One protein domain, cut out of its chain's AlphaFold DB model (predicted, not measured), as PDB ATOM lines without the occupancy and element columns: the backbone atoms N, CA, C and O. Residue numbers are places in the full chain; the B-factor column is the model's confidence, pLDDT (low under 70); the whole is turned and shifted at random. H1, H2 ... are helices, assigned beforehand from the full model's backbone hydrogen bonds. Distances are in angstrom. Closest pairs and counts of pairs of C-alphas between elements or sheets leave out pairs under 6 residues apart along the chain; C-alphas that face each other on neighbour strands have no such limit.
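Overview. This is residues 2 to 85 of the 87 residues of an uncharacterized protein of Leptospira interrogans serovar Lai (UniProt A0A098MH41). The first part of one long helix, H1, residues 3 to 20, sticks out as an arm from a small compact head, in which H3 and H4 pack on the later part of H1 at crossed angles and the short helix H2 packs on H3 and H4. Residues 2 to 20 stand free, and this arm makes most of the length; the body without it spans 27 by 22 by 19 A. The printed part has 84 residues with four named helices, in the order H1, H2, H3, H4, and no named strand; the class is all helix. The whole is loose, with a radius of gyration of the C-alphas of 16.6 A, and its C-alphas span 58 by 28 by 19 A.

Arrangement. Begin with H1, residues 3 to 38, and look at its residues 25 to 35, which alone touch H4, residues 70 to 85. The closest C-alphas there are those of Ile 32 and Thr 77, 6.1 A apart. H1 and H4 run the same way at a steep tilt of 36 degrees, only just past shallow. With residues 29 to 33 alone H1 touches H3, residues 54 to 62; the closest C-alphas, those of Arg 33 and Val 61, are 5.1 A apart. These two run opposite ways at a steep tilt of 69.6 degrees, only just short of about perpendicular. Next find H2, residues 42 to 49: it and H1 only just touch, and only at the corner by their link, with 3 pairs of C-alphas within 8 A, the closest those of Val 36 and Asn 42 at 5.0 A. H2 touches H3, the closest C-alphas being those of Ala 47 and Thr 54 at 5.1 A, with a steep tilt of 49 degrees, opposite ways. H2 also touches H4, which meets it with residues 76 to 80 alone; the C-alphas of Leu 46 and Ala 79 are closest, 6.4 A apart, and the lines are about perpendicular at 73 degrees, only just past steep. H3 and H4 are close but not clearly touching, with the C-alphas of Ile 60 and Ile 73 closest at 7.6 A. In H1, H2, H3 and H4 every O i to N i+4 pair is within hydrogen-bond range.

Along the chain. Find C-alpha 3 at (159.960, 91.336, 161.711); from there H1 runs 53.1 A to C-alpha 38 at (112.930, 74.815, 143.290). H2, residues 42 to 49, measures 10.3 A from first to last C-alpha, and H3, residues 54 to 62, 12.2 A. H4 runs 22.9 A from C-alpha 70 to C-alpha 85 at (110.493, 87.908, 148.796).

Size, cuts and confidence. The two C-alphas farthest apart are those of Ser 2 and Arg 40, at 58.8 A. The printed part has no cut. The links from H1 to H2 and from H2 to H3 are tight, and that from H3 to H4, 7 residues, is short. The mean pLDDT of the printed part is 94.3, and no printed residue is under 70.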
ATOM      1  N   SER A   2     160.565  90.361 166.470       87.19
ATOM      2  CA  SER A   2     161.295  90.387 165.192       87.19
ATOM      3  C   SER A   2     160.317  90.482 164.017       87.19
ATOM      4  O   SER A   2     159.208  89.948 164.090       87.19
ATOM      5  N   GLU A   3     160.731  91.156 162.947       92.44
ATOM      6  CA  GLU A   3     159.960  91.336 161.711       92.44
ATOM      7  C   GLU A   3     159.428  90.004 161.160       92.44
ATOM      8  O   GLU A   3     158.238  89.876 160.872       92.44
ATOM      9  N   LEU A   4     160.270  88.965 161.165       95.25
ATOM     10  CA  LEU A   4     159.906  87.605 160.764       95.25
ATOM     11  C   LEU A   4     158.690  87.063 161.535       95.25
ATOM     12  O   LEU A   4     157.774  86.497 160.941       95.25
ATOM     13  N   LYS A   5     158.645  87.265 162.859       94.88
ATOM     14  CA  LYS A   5     157.529  86.799 163.698       94.88
ATOM     15  C   LYS A   5     156.225  87.529 163.362       94.88
ATOM     16  O   LYS A   5     155.155  86.934 163.460       94.88
ATOM     17  N   THR A   6     156.301  88.801 162.974       96.12
ATOM     18  CA  THR A   6     155.135  89.580 162.536       96.12
ATOM     19  C   THR A   6     154.624  89.090 161.182       96.12
ATOM     20  O   THR A   6     153.425  88.861 161.040       96.12
ATOM     21  N   ILE A   7     155.517  88.854 160.217       97.62
ATOM     22  CA  ILE A   7     155.150  88.349 158.886       97.62
ATOM     23  C   ILE A   7     154.502  86.960 158.968       97.62
ATOM     24  O   ILE A   7     153.465  86.741 158.345       97.62
ATOM     25  N   LEU A   8     155.032  86.046 159.790       97.44
ATOM     26  CA  LEU A   8     154.432  84.718 159.980       97.44
ATOM     27  C   LEU A   8     152.988  84.799 160.496       97.44
ATOM     28  O   LEU A   8     152.105  84.150 159.940       97.44
ATOM     29  N   LYS A   9     152.720  85.668 161.479       96.06
ATOM     30  CA  LYS A   9     151.356  85.894 161.986       96.06
ATOM     31  C   LYS A   9     150.412  86.453 160.921       96.06
ATOM     32  O   LYS A   9     149.240  86.086 160.890       96.06
ATOM     33  N   ILE A  10     150.903  87.344 160.055       97.12
ATOM     34  CA  ILE A  10     150.112  87.882 158.938       97.12
ATOM     35  C   ILE A  10     149.744  86.757 157.963       97.12
ATOM     36  O   ILE A  10     148.590  86.674 157.547       97.12
ATOM     37  N   ILE A  11     150.692  85.872 157.639       97.06
ATOM     38  CA  ILE A  11     150.455  84.729 156.748       97.06
ATOM     39  C   ILE A  11     149.430  83.764 157.351       97.06
ATOM     40  O   ILE A  11     148.502  83.358 156.656       97.06
ATOM     41  N   GLU A  12     149.568  83.406 158.629       96.62
ATOM     42  CA  GLU A  12     148.624  82.518 159.322       96.62
ATOM     43  C   GLU A  12     147.207  83.095 159.327       96.62
ATOM     44  O   GLU A  12     146.264  82.415 158.916       96.62
ATOM     45  N   ARG A  13     147.065  84.374 159.701       96.12
ATOM     46  CA  ARG A  13     145.774  85.069 159.662       96.12
ATOM     47  C   ARG A  13     145.188  85.047 158.253       96.12
ATOM     48  O   ARG A  13     144.033  84.674 158.084       96.12
ATOM     49  N   ARG A  14     145.995  85.367 157.235       95.81
ATOM     50  CA  ARG A  14     145.522  85.403 155.849       95.81
ATOM     51  C   ARG A  14     145.082  84.027 155.349       95.81
ATOM     52  O   ARG A  14     144.081  83.931 154.651       95.81
ATOM     53  N   ARG A  15     145.791  82.957 155.719       94.94
ATOM     54  CA  ARG A  15     145.385  81.579 155.396       94.94
ATOM     55  C   ARG A  15     144.054  81.211 156.049       94.94
ATOM     56  O   ARG A  15     143.226  80.589 155.393       94.94
ATOM     57  N   SER A  16     143.839  81.620 157.301       92.69
ATOM     58  CA  SER A  16     142.567  81.404 157.997       92.69
ATOM     59  C   SER A  16     141.412  82.171 157.347       92.69
ATOM     60  O   SER A  16     140.334  81.612 157.185       92.69
ATOM     61  N   GLU A  17     141.636  83.426 156.950       93.31
ATOM     62  CA  GLU A  17     140.642  84.236 156.230       93.31
ATOM     63  C   GLU A  17     140.263  83.589 154.892       93.31
ATOM     64  O   GLU A  17     139.084  83.433 154.603       93.31
ATOM     65  N   ILE A  18     141.253  83.135 154.113       92.06
ATOM     66  CA  ILE A  18     141.016  82.440 152.838       92.06
ATOM     67  C   ILE A  18     140.220  81.146 153.055       92.06
ATOM     68  O   ILE A  18     139.314  80.848 152.283       92.06
ATOM     69  N   ALA A  19     140.539  80.371 154.095       88.88
ATOM     70  CA  ALA A  19     139.799  79.150 154.406       88.88
ATOM     71  C   ALA A  19     138.326  79.442 154.747       88.88
ATOM     72  O   ALA A  19     137.444  78.714 154.293       88.88
ATOM     73  N   SER A  20     138.063  80.521 155.494       91.44
ATOM     74  CA  SER A  20     136.701  80.994 155.769       91.44
ATOM     75  C   SER A  20     135.989  81.420 154.486       91.44
ATOM     76  O   SER A  20     134.886  80.957 154.227       91.44
ATOM     77  N   GLU A  21     136.647  82.216 153.639       90.38
ATOM     78  CA  GLU A  21     136.087  82.713 152.377       90.38
ATOM     79  C   GLU A  21     135.688  81.569 151.429       90.38
ATOM     80  O   GLU A  21     134.641  81.623 150.784       90.38
ATOM     81  N   LEU A  22     136.488  80.497 151.368       89.19
ATOM     82  CA  LEU A  22     136.152  79.299 150.593       89.19
ATOM     83  C   LEU A  22     134.900  78.591 151.130       89.19
ATOM     84  O   LEU A  22     134.081  78.130 150.335       89.19
ATOM     85  N   ASN A  23     134.737  78.520 152.453       92.00
ATOM     86  CA  ASN A  23     133.551  77.937 153.081       92.00
ATOM     87  C   ASN A  23     132.302  78.803 152.833       92.00
ATOM     88  O   ASN A  23     131.270  78.296 152.396       92.00
ATOM     89  N   ASP A  24     132.420  80.118 153.015       93.94
ATOM     90  CA  ASP A  24     131.335  81.069 152.762       93.94
ATOM     91  C   ASP A  24     130.886  81.000 151.299       93.94
ATOM     92  O   ASP A  24     129.696  80.875 151.004       93.94
ATOM     93  N   ARG A  25     131.843  80.971 150.364       94.62
ATOM     94  CA  ARG A  25     131.566  80.776 148.938       94.62
ATOM     95  C   ARG A  25     130.784  79.491 148.682       94.62
ATOM     96  O   ARG A  25     129.847  79.490 147.881       94.62
ATOM     97  N   ASP A  26     131.161  78.401 149.337       94.38
ATOM     98  CA  ASP A  26     130.504  77.117 149.157       94.38
ATOM     99  C   ASP A  26     129.049  77.135 149.633       94.38
ATOM    100  O   ASP A  26     128.181  76.618 148.918       94.38
ATOM    101  N   LEU A  27     128.779  77.778 150.771       96.44
ATOM    102  CA  LEU A  27     127.432  77.985 151.303       96.44
ATOM    103  C   LEU A  27     126.582  78.861 150.374       96.44
ATOM    104  O   LEU A  27     125.446  78.500 150.062       96.44
ATOM    105  N   LEU A  28     127.137  79.966 149.867       97.19
ATOM    106  CA  LEU A  28     126.446  80.853 148.926       97.19
ATOM    107  C   LEU A  28     126.054  80.111 147.641       97.19
ATOM    108  O   LEU A  28     124.912  80.198 147.187       97.19
ATOM    109  N   ILE A  29     126.969  79.312 147.080       96.25
ATOM    110  CA  ILE A  29     126.688  78.496 145.891       96.25
ATOM    111  C   ILE A  29     125.584  77.468 146.178       96.25
ATOM    112  O   ILE A  29     124.692  77.282 145.347       96.25
ATOM    113  N   GLN A  30     125.619  76.798 147.334       97.12
ATOM    114  CA  GLN A  30     124.576  75.838 147.721       97.12
ATOM    115  C   GLN A  30     123.207  76.508 147.872       97.12
ATOM    116  O   GLN A  30     122.196  75.943 147.443       97.12
ATOM    117  N   PHE A  31     123.168  77.718 148.426       97.44
ATOM    118  CA  PHE A  31     121.947  78.502 148.551       97.44
ATOM    119  C   PHE A  31     121.371  78.883 147.177       97.44
ATOM    120  O   PHE A  31     120.195  78.628 146.909       97.44
ATOM    121  N   ILE A  32     122.209  79.388 146.262       97.00
ATOM    122  CA  ILE A  32     121.810  79.702 144.878       97.00
ATOM    123  C   ILE A  32     121.277  78.454 144.169       97.00
ATOM    124  O   ILE A  32     120.222  78.499 143.532       97.00
ATOM    125  N   ARG A  33     121.984  77.327 144.295       96.38
ATOM    126  CA  ARG A  33     121.573  76.051 143.702       96.38
ATOM    127  C   ARG A  33     120.214  75.598 144.220       96.38
ATOM    128  O   ARG A  33     119.353  75.265 143.414       96.38
ATOM    129  N   SER A  34     120.013  75.649 145.535       96.44
ATOM    130  CA  SER A  34     118.735  75.295 146.156       96.44
ATOM    131  C   SER A  34     117.596  76.115 145.558       96.44
ATOM    132  O   SER A  34     116.581  75.549 145.174       96.44
ATOM    133  N   PHE A  35     117.781  77.429 145.392       96.19
ATOM    134  CA  PHE A  35     116.776  78.274 144.751       96.19
ATOM    135  C   PHE A  35     116.519  77.896 143.289       96.19
ATOM    136  O   PHE A  35     115.364  77.822 142.874       96.19
ATOM    137  N   VAL A  36     117.564  77.650 142.497       95.19
ATOM    138  CA  VAL A  36     117.415  77.250 141.089       95.19
ATOM    139  C   VAL A  36     116.645  75.934 140.956       95.19
ATOM    140  O   VAL A  36     115.761  75.832 140.104       95.19
ATOM    141  N   ASP A  37     116.928  74.967 141.826       94.88
ATOM    142  CA  ASP A  37     116.321  73.635 141.794       94.88
ATOM    143  C   ASP A  37     114.833  73.643 142.211       94.88
ATOM    144  O   ASP A  37     114.091  72.734 141.838       94.88
ATOM    145  N   LEU A  38     114.347  74.689 142.901       94.50
ATOM    146  CA  LEU A  38     112.930  74.815 143.290       94.50
ATOM    147  C   LEU A  38     111.974  74.914 142.090       94.50
ATOM    148  O   LEU A  38     110.835  74.452 142.171       94.50
ATOM    149  N   LYS A  39     112.387  75.553 140.988       93.25
ATOM    150  CA  LYS A  39     111.515  75.781 139.823       93.25
ATOM    151  C   LYS A  39     112.322  75.947 138.541       93.25
ATOM    152  O   LYS A  39     113.222  76.775 138.459       93.25
ATOM    153  N   ARG A  40     111.879  75.271 137.471       83.00
ATOM    154  CA  ARG A  40     112.527  75.202 136.139       83.00
ATOM    155  C   ARG A  40     112.744  76.557 135.416       83.00
ATOM    156  O   ARG A  40     113.349  76.569 134.352       83.00
ATOM    157  N   GLY A  41     112.286  77.684 135.974       92.19
ATOM    158  CA  GLY A  41     112.510  79.049 135.462       92.19
ATOM    159  C   GLY A  41     113.471  79.911 136.295       92.19
ATOM    160  O   GLY A  41     113.949  80.930 135.804       92.19
ATOM    161  N   ASN A  42     113.824  79.489 137.512       95.12
ATOM    162  CA  ASN A  42     114.541  80.334 138.471       95.12
ATOM    163  C   ASN A  42     115.954  80.716 138.003       95.12
ATOM    164  O   ASN A  42     116.407  81.830 138.250       95.12
ATOM    165  N   ALA A  43     116.640  79.837 137.266       95.19
ATOM    166  CA  ALA A  43     117.936  80.174 136.672       95.19
ATOM    167  C   ALA A  43     117.841  81.310 135.638       95.19
ATOM    168  O   ALA A  43     118.743  82.144 135.556       95.19
ATOM    169  N   ALA A  44     116.761  81.352 134.849       95.88
ATOM    170  CA  ALA A  44     116.534  82.414 133.872       95.88
ATOM    171  C   ALA A  44     116.128  83.726 134.559       95.88
ATOM    172  O   ALA A  44     116.569  84.798 134.144       95.88
ATOM    173  N   ASP A  45     115.346  83.638 135.636       95.69
ATOM    174  CA  ASP A  45     114.974  84.796 136.449       95.69
ATOM    175  C   ASP A  45     116.196  85.434 137.118       95.69
ATOM    176  O   ASP A  45     116.361  86.648 137.022       95.69
ATOM    177  N   LEU A  46     117.110  84.633 137.680       96.25
ATOM    178  CA  LEU A  46     118.381  85.134 138.219       96.25
ATOM    179  C   LEU A  46     119.252  85.786 137.152       96.25
ATOM    180  O   LEU A  46     119.772  86.877 137.359       96.25
ATOM    181  N   ALA A  47     119.409  85.131 136.000       96.38
ATOM    182  CA  ALA A  47     120.204  85.670 134.901       96.38
ATOM    183  C   ALA A  47     119.691  87.056 134.476       96.38
ATOM    184  O   ALA A  47     120.471  87.994 134.306       96.38
ATOM    185  N   ARG A  48     118.368  87.205 134.377       96.31
ATOM    186  CA  ARG A  48     117.709  88.469 134.045       96.31
ATOM    187  C   ARG A  48     117.879  89.523 135.139       96.31
ATOM    188  O   ARG A  48     118.236  90.652 134.813       96.31
ATOM    189  N   GLU A  49     117.649  89.164 136.398       95.94
ATOM    190  CA  GLU A  49     117.751  90.084 137.538       95.94
ATOM    191  C   GLU A  49     119.180  90.624 137.702       95.94
ATOM    192  O   GLU A  49     119.382  91.829 137.834       95.94
ATOM    193  N   CYS A  50     120.185  89.751 137.584       95.00
ATOM    194  CA  CYS A  50     121.596  90.120 137.691       95.00
ATOM    195  C   CYS A  50     122.181  90.713 136.399       95.00
ATOM    196  O   CYS A  50     123.346  91.103 136.386       95.00
ATOM    197  N   LYS A  51     121.423  90.749 135.293       96.06
ATOM    198  CA  LYS A  51     121.921  91.110 133.948       96.06
ATOM    199  C   LYS A  51     123.134  90.267 133.520       96.06
ATOM    200  O   LYS A  51     124.066  90.761 132.886       96.06
ATOM    201  N   LEU A  52     123.116  88.980 133.861       95.19
ATOM    202  CA  LEU A  52     124.165  88.015 133.550       95.19
ATOM    203  C   LEU A  52     123.695  87.020 132.481       95.19
ATOM    204  O   LEU A  52     122.509  86.705 132.394       95.19
ATOM    205  N   PRO A  53     124.614  86.434 131.694       94.38
ATOM    206  CA  PRO A  53     124.286  85.280 130.869       94.38
ATOM    207  C   PRO A  53     123.771  84.114 131.723       94.38
ATOM    208  O   PRO A  53     124.355  83.796 132.760       94.38
ATOM    209  N   THR A  54     122.763  83.379 131.248       93.25
ATOM    210  CA  THR A  54     122.277  82.154 131.919       93.25
ATOM    211  C   THR A  54     123.389  81.117 132.106       93.25
ATOM    212  O   THR A  54     123.398  80.370 133.082       93.25
ATOM    213  N   SER A  55     124.387  81.109 131.217       93.12
ATOM    214  CA  SER A  55     125.578  80.262 131.347       93.12
ATOM    215  C   SER A  55     126.436  80.604 132.571       93.12
ATOM    216  O   SER A  55     127.159  79.740 133.061       93.12
ATOM    217  N   THR A  56     126.381  81.839 133.078       94.44
ATOM    218  CA  THR A  56     127.041  82.240 134.329       94.44
ATOM    219  C   THR A  56     126.340  81.605 135.524       94.44
ATOM    220  O   THR A  56     127.007  80.975 136.338       94.44
ATOM    221  N   ILE A  57     125.005  81.664 135.576       95.62
ATOM    222  CA  ILE A  57     124.214  80.993 136.622       95.62
ATOM    223  C   ILE A  57     124.442  79.480 136.578       95.62
ATOM    224  O   ILE A  57     124.721  78.866 137.606       95.62
ATOM    225  N   SER A  58     124.424  78.885 135.380       93.38
ATOM    226  CA  SER A  58     124.721  77.460 135.209       93.38
ATOM    227  C   SER A  58     126.094  77.098 135.774       93.38
ATOM    228  O   SER A  58     126.183  76.129 136.515       93.38
ATOM    229  N   ARG A  59     127.145  77.873 135.468       94.75
ATOM    230  CA  ARG A  59     128.508  77.613 135.963       94.75
ATOM    231  C   ARG A  59     128.618  77.685 137.481       94.75
ATOM    232  O   ARG A  59     129.340  76.872 138.052       94.75
ATOM    233  N   ILE A  60     127.917  78.624 138.118       95.06
ATOM    234  CA  ILE A  60     127.852  78.730 139.583       95.06
ATOM    235  C   ILE A  60     127.234  77.451 140.160       95.06
ATOM    236  O   ILE A  60     127.830  76.796 141.011       95.06
ATOM    237  N   VAL A  61     126.064  77.056 139.652       94.25
ATOM    238  CA  VAL A  61     125.293  75.922 140.183       94.25
ATOM    239  C   VAL A  61     125.997  74.580 139.965       94.25
ATOM    240  O   VAL A  61     126.005  73.732 140.859       94.25
ATOM    241  N   THR A  62     126.609  74.377 138.796       92.75
ATOM    242  CA  THR A  62     127.309  73.128 138.459       92.75
ATOM    243  C   THR A  62     128.744  73.082 138.976       92.75
ATOM    244  O   THR A  62     129.360  72.019 138.932       92.75
ATOM    245  N   ARG A  63     129.298  74.211 139.440       90.44
ATOM    246  CA  ARG A  63     130.717  74.378 139.800       90.44
ATOM    247  C   ARG A  63     131.700  73.989 138.682       90.44
ATOM    248  O   ARG A  63     132.862  73.687 138.941       90.44
ATOM    249  N   THR A  64     131.260  73.995 137.423       87.56
ATOM    250  CA  THR A  64     132.097  73.611 136.275       87.56
ATOM    251  C   THR A  64     132.771  74.814 135.626       87.56
ATOM    252  O   THR A  64     132.157  75.873 135.483       87.56
ATOM    253  N   GLY A  65     133.994  74.623 135.131       86.19
ATOM    254  CA  GLY A  65     134.751  75.659 134.426       86.19
ATOM    255  C   GLY A  65     135.210  76.799 135.340       86.19
ATOM    256  O   GLY A  65     135.230  76.668 136.564       86.19
ATOM    257  N   ALA A  66     135.590  77.928 134.736       87.62
ATOM    258  CA  ALA A  66     136.014  79.111 135.479       87.62
ATOM    259  C   ALA A  66     134.840  79.690 136.282       87.62
ATOM    260  O   ALA A  66     133.856  80.181 135.711       87.62
ATOM    261  N   GLN A  67     134.957  79.608 137.608       90.31
ATOM    262  CA  GLN A  67     133.961  80.140 138.526       90.31
ATOM    263  C   GLN A  67     133.995  81.675 138.534       90.31
ATOM    264  O   GLN A  67     135.089  82.248 138.544       90.31
ATOM    265  N   PRO A  68     132.830  82.345 138.568       91.31
ATOM    266  CA  PRO A  68     132.759  83.792 138.758       91.31
ATOM    267  C   PRO A  68     133.421  84.242 140.063       91.31
ATOM    268  O   PRO A  68     133.628  83.430 140.971       91.31
ATOM    269  N   SER A  69     133.742  85.533 140.166       93.75
ATOM    270  CA  SER A  69     134.293  86.113 141.395       93.75
ATOM    271  C   SER A  69     133.328  85.943 142.574       93.75
ATOM    272  O   SER A  69     132.129  85.720 142.388       93.75
ATOM    273  N   LEU A  70     133.851  86.057 143.800       93.19
ATOM    274  CA  LEU A  70     133.012  86.053 145.001       93.19
ATOM    275  C   LEU A  70     131.969  87.178 144.958       93.19
ATOM    276  O   LEU A  70     130.825  86.944 145.317       93.19
ATOM    277  N   GLU A  71     132.335  88.350 144.443       94.75
ATOM    278  CA  GLU A  71     131.424  89.488 144.283       94.75
ATOM    279  C   GLU A  71     130.240  89.154 143.366       94.75
ATOM    280  O   GLU A  71     129.095  89.333 143.760       94.75
ATOM    281  N   THR A  72     130.476  88.508 142.218       95.38
ATOM    282  CA  THR A  72     129.372  88.027 141.370       95.38
ATOM    283  C   THR A  72     128.509  86.977 142.075       95.38
ATOM    284  O   THR A  72     127.305  86.917 141.849       95.38
ATOM    285  N   ILE A  73     129.101  86.117 142.909       96.81
ATOM    286  CA  ILE A  73     128.332  85.135 143.688       96.81
ATOM    287  C   ILE A  73     127.442  85.854 144.712       96.81
ATOM    288  O   ILE A  73     126.275  85.489 144.832       96.81
ATOM    289  N   LEU A  74     127.955  86.890 145.384       97.19
ATOM    290  CA  LEU A  74     127.187  87.725 146.310       97.19
ATOM    291  C   LEU A  74     126.024  88.430 145.599       97.19
ATOM    292  O   LEU A  74     124.889  88.285 146.047       97.19
ATOM    293  N   ASP A  75     126.267  89.068 144.450       97.38
ATOM    294  CA  ASP A  75     125.219  89.722 143.649       97.38
ATOM    295  C   ASP A  75     124.088  88.745 143.281       97.38
ATOM    296  O   ASP A  75     122.897  89.063 143.359       97.38
ATOM    297  N   VAL A  76     124.449  87.517 142.890       97.69
ATOM    298  CA  VAL A  76     123.473  86.469 142.562       97.69
ATOM    299  C   VAL A  76     122.729  86.000 143.815       97.69
ATOM    300  O   VAL A  76     121.521  85.772 143.751       97.69
ATOM    301  N   THR A  77     123.400  85.876 144.962       98.00
ATOM    302  CA  THR A  77     122.745  85.554 146.238       98.00
ATOM    303  C   THR A  77     121.743  86.632 146.653       98.00
ATOM    304  O   THR A  77     120.625  86.303 147.055       98.00
ATOM    305  N   GLU A  78     122.086  87.911 146.524       97.75
ATOM    306  CA  GLU A  78     121.166  89.014 146.813       97.75
ATOM    307  C   GLU A  78     119.936  88.979 145.896       97.75
ATOM    308  O   GLU A  78     118.803  89.148 146.361       97.75
ATOM    309  N   ALA A  79     120.133  88.666 144.612       97.62
ATOM    310  CA  ALA A  79     119.037  88.477 143.669       97.62
ATOM    311  C   ALA A  79     118.122  87.300 144.052       97.62
ATOM    312  O   ALA A  79     116.901  87.432 143.958       97.62
ATOM    313  N   VAL A  80     118.670  86.181 144.551       97.75
ATOM    314  CA  VAL A  80     117.863  85.073 145.104       97.75
ATOM    315  C   VAL A  80     116.969  85.575 146.238       97.75
ATOM    316  O   VAL A  80     115.760  85.344 146.208       97.75
ATOM    317  N   ILE A  81     117.539  86.295 147.209       97.12
ATOM    318  CA  ILE A  81     116.792  86.827 148.361       97.12
ATOM    319  C   ILE A  81     115.677  87.765 147.891       97.12
ATOM    320  O   ILE A  81     114.555  87.708 148.401       97.12
ATOM    321  N   LYS A  82     115.965  88.627 146.913       96.31
ATOM    322  CA  LYS A  82     114.976  89.538 146.333       96.31
ATOM    323  C   LYS A  82     113.832  88.771 145.673       96.31
ATOM    324  O   LYS A  82     112.675  89.052 145.971       96.31
ATOM    325  N   LEU A  83     114.141  87.791 144.825       94.44
ATOM    326  CA  LEU A  83     113.137  87.008 144.102       94.44
ATOM    327  C   LEU A  83     112.279  86.148 145.038       94.44
ATOM    328  O   LEU A  83     111.076  86.058 144.819       94.44
ATOM    329  N   GLN A  84     112.853  85.574 146.099       92.31
ATOM    330  CA  GLN A  84     112.092  84.821 147.105       92.31
ATOM    331  C   GLN A  84     111.092  85.692 147.872       92.31
ATOM    332  O   GLN A  84     110.022  85.213 148.222       92.31
ATOM    333  N   LYS A  85     111.409  86.969 148.122       89.38
ATOM    334  CA  LYS A  85     110.493  87.908 148.796       89.38
ATOM    335  C   LYS A  85     109.340  88.389 147.909       89.38
ATOM    336  O   LYS A  85     108.400  88.981 148.426       89.38
TER     337      LYS A  85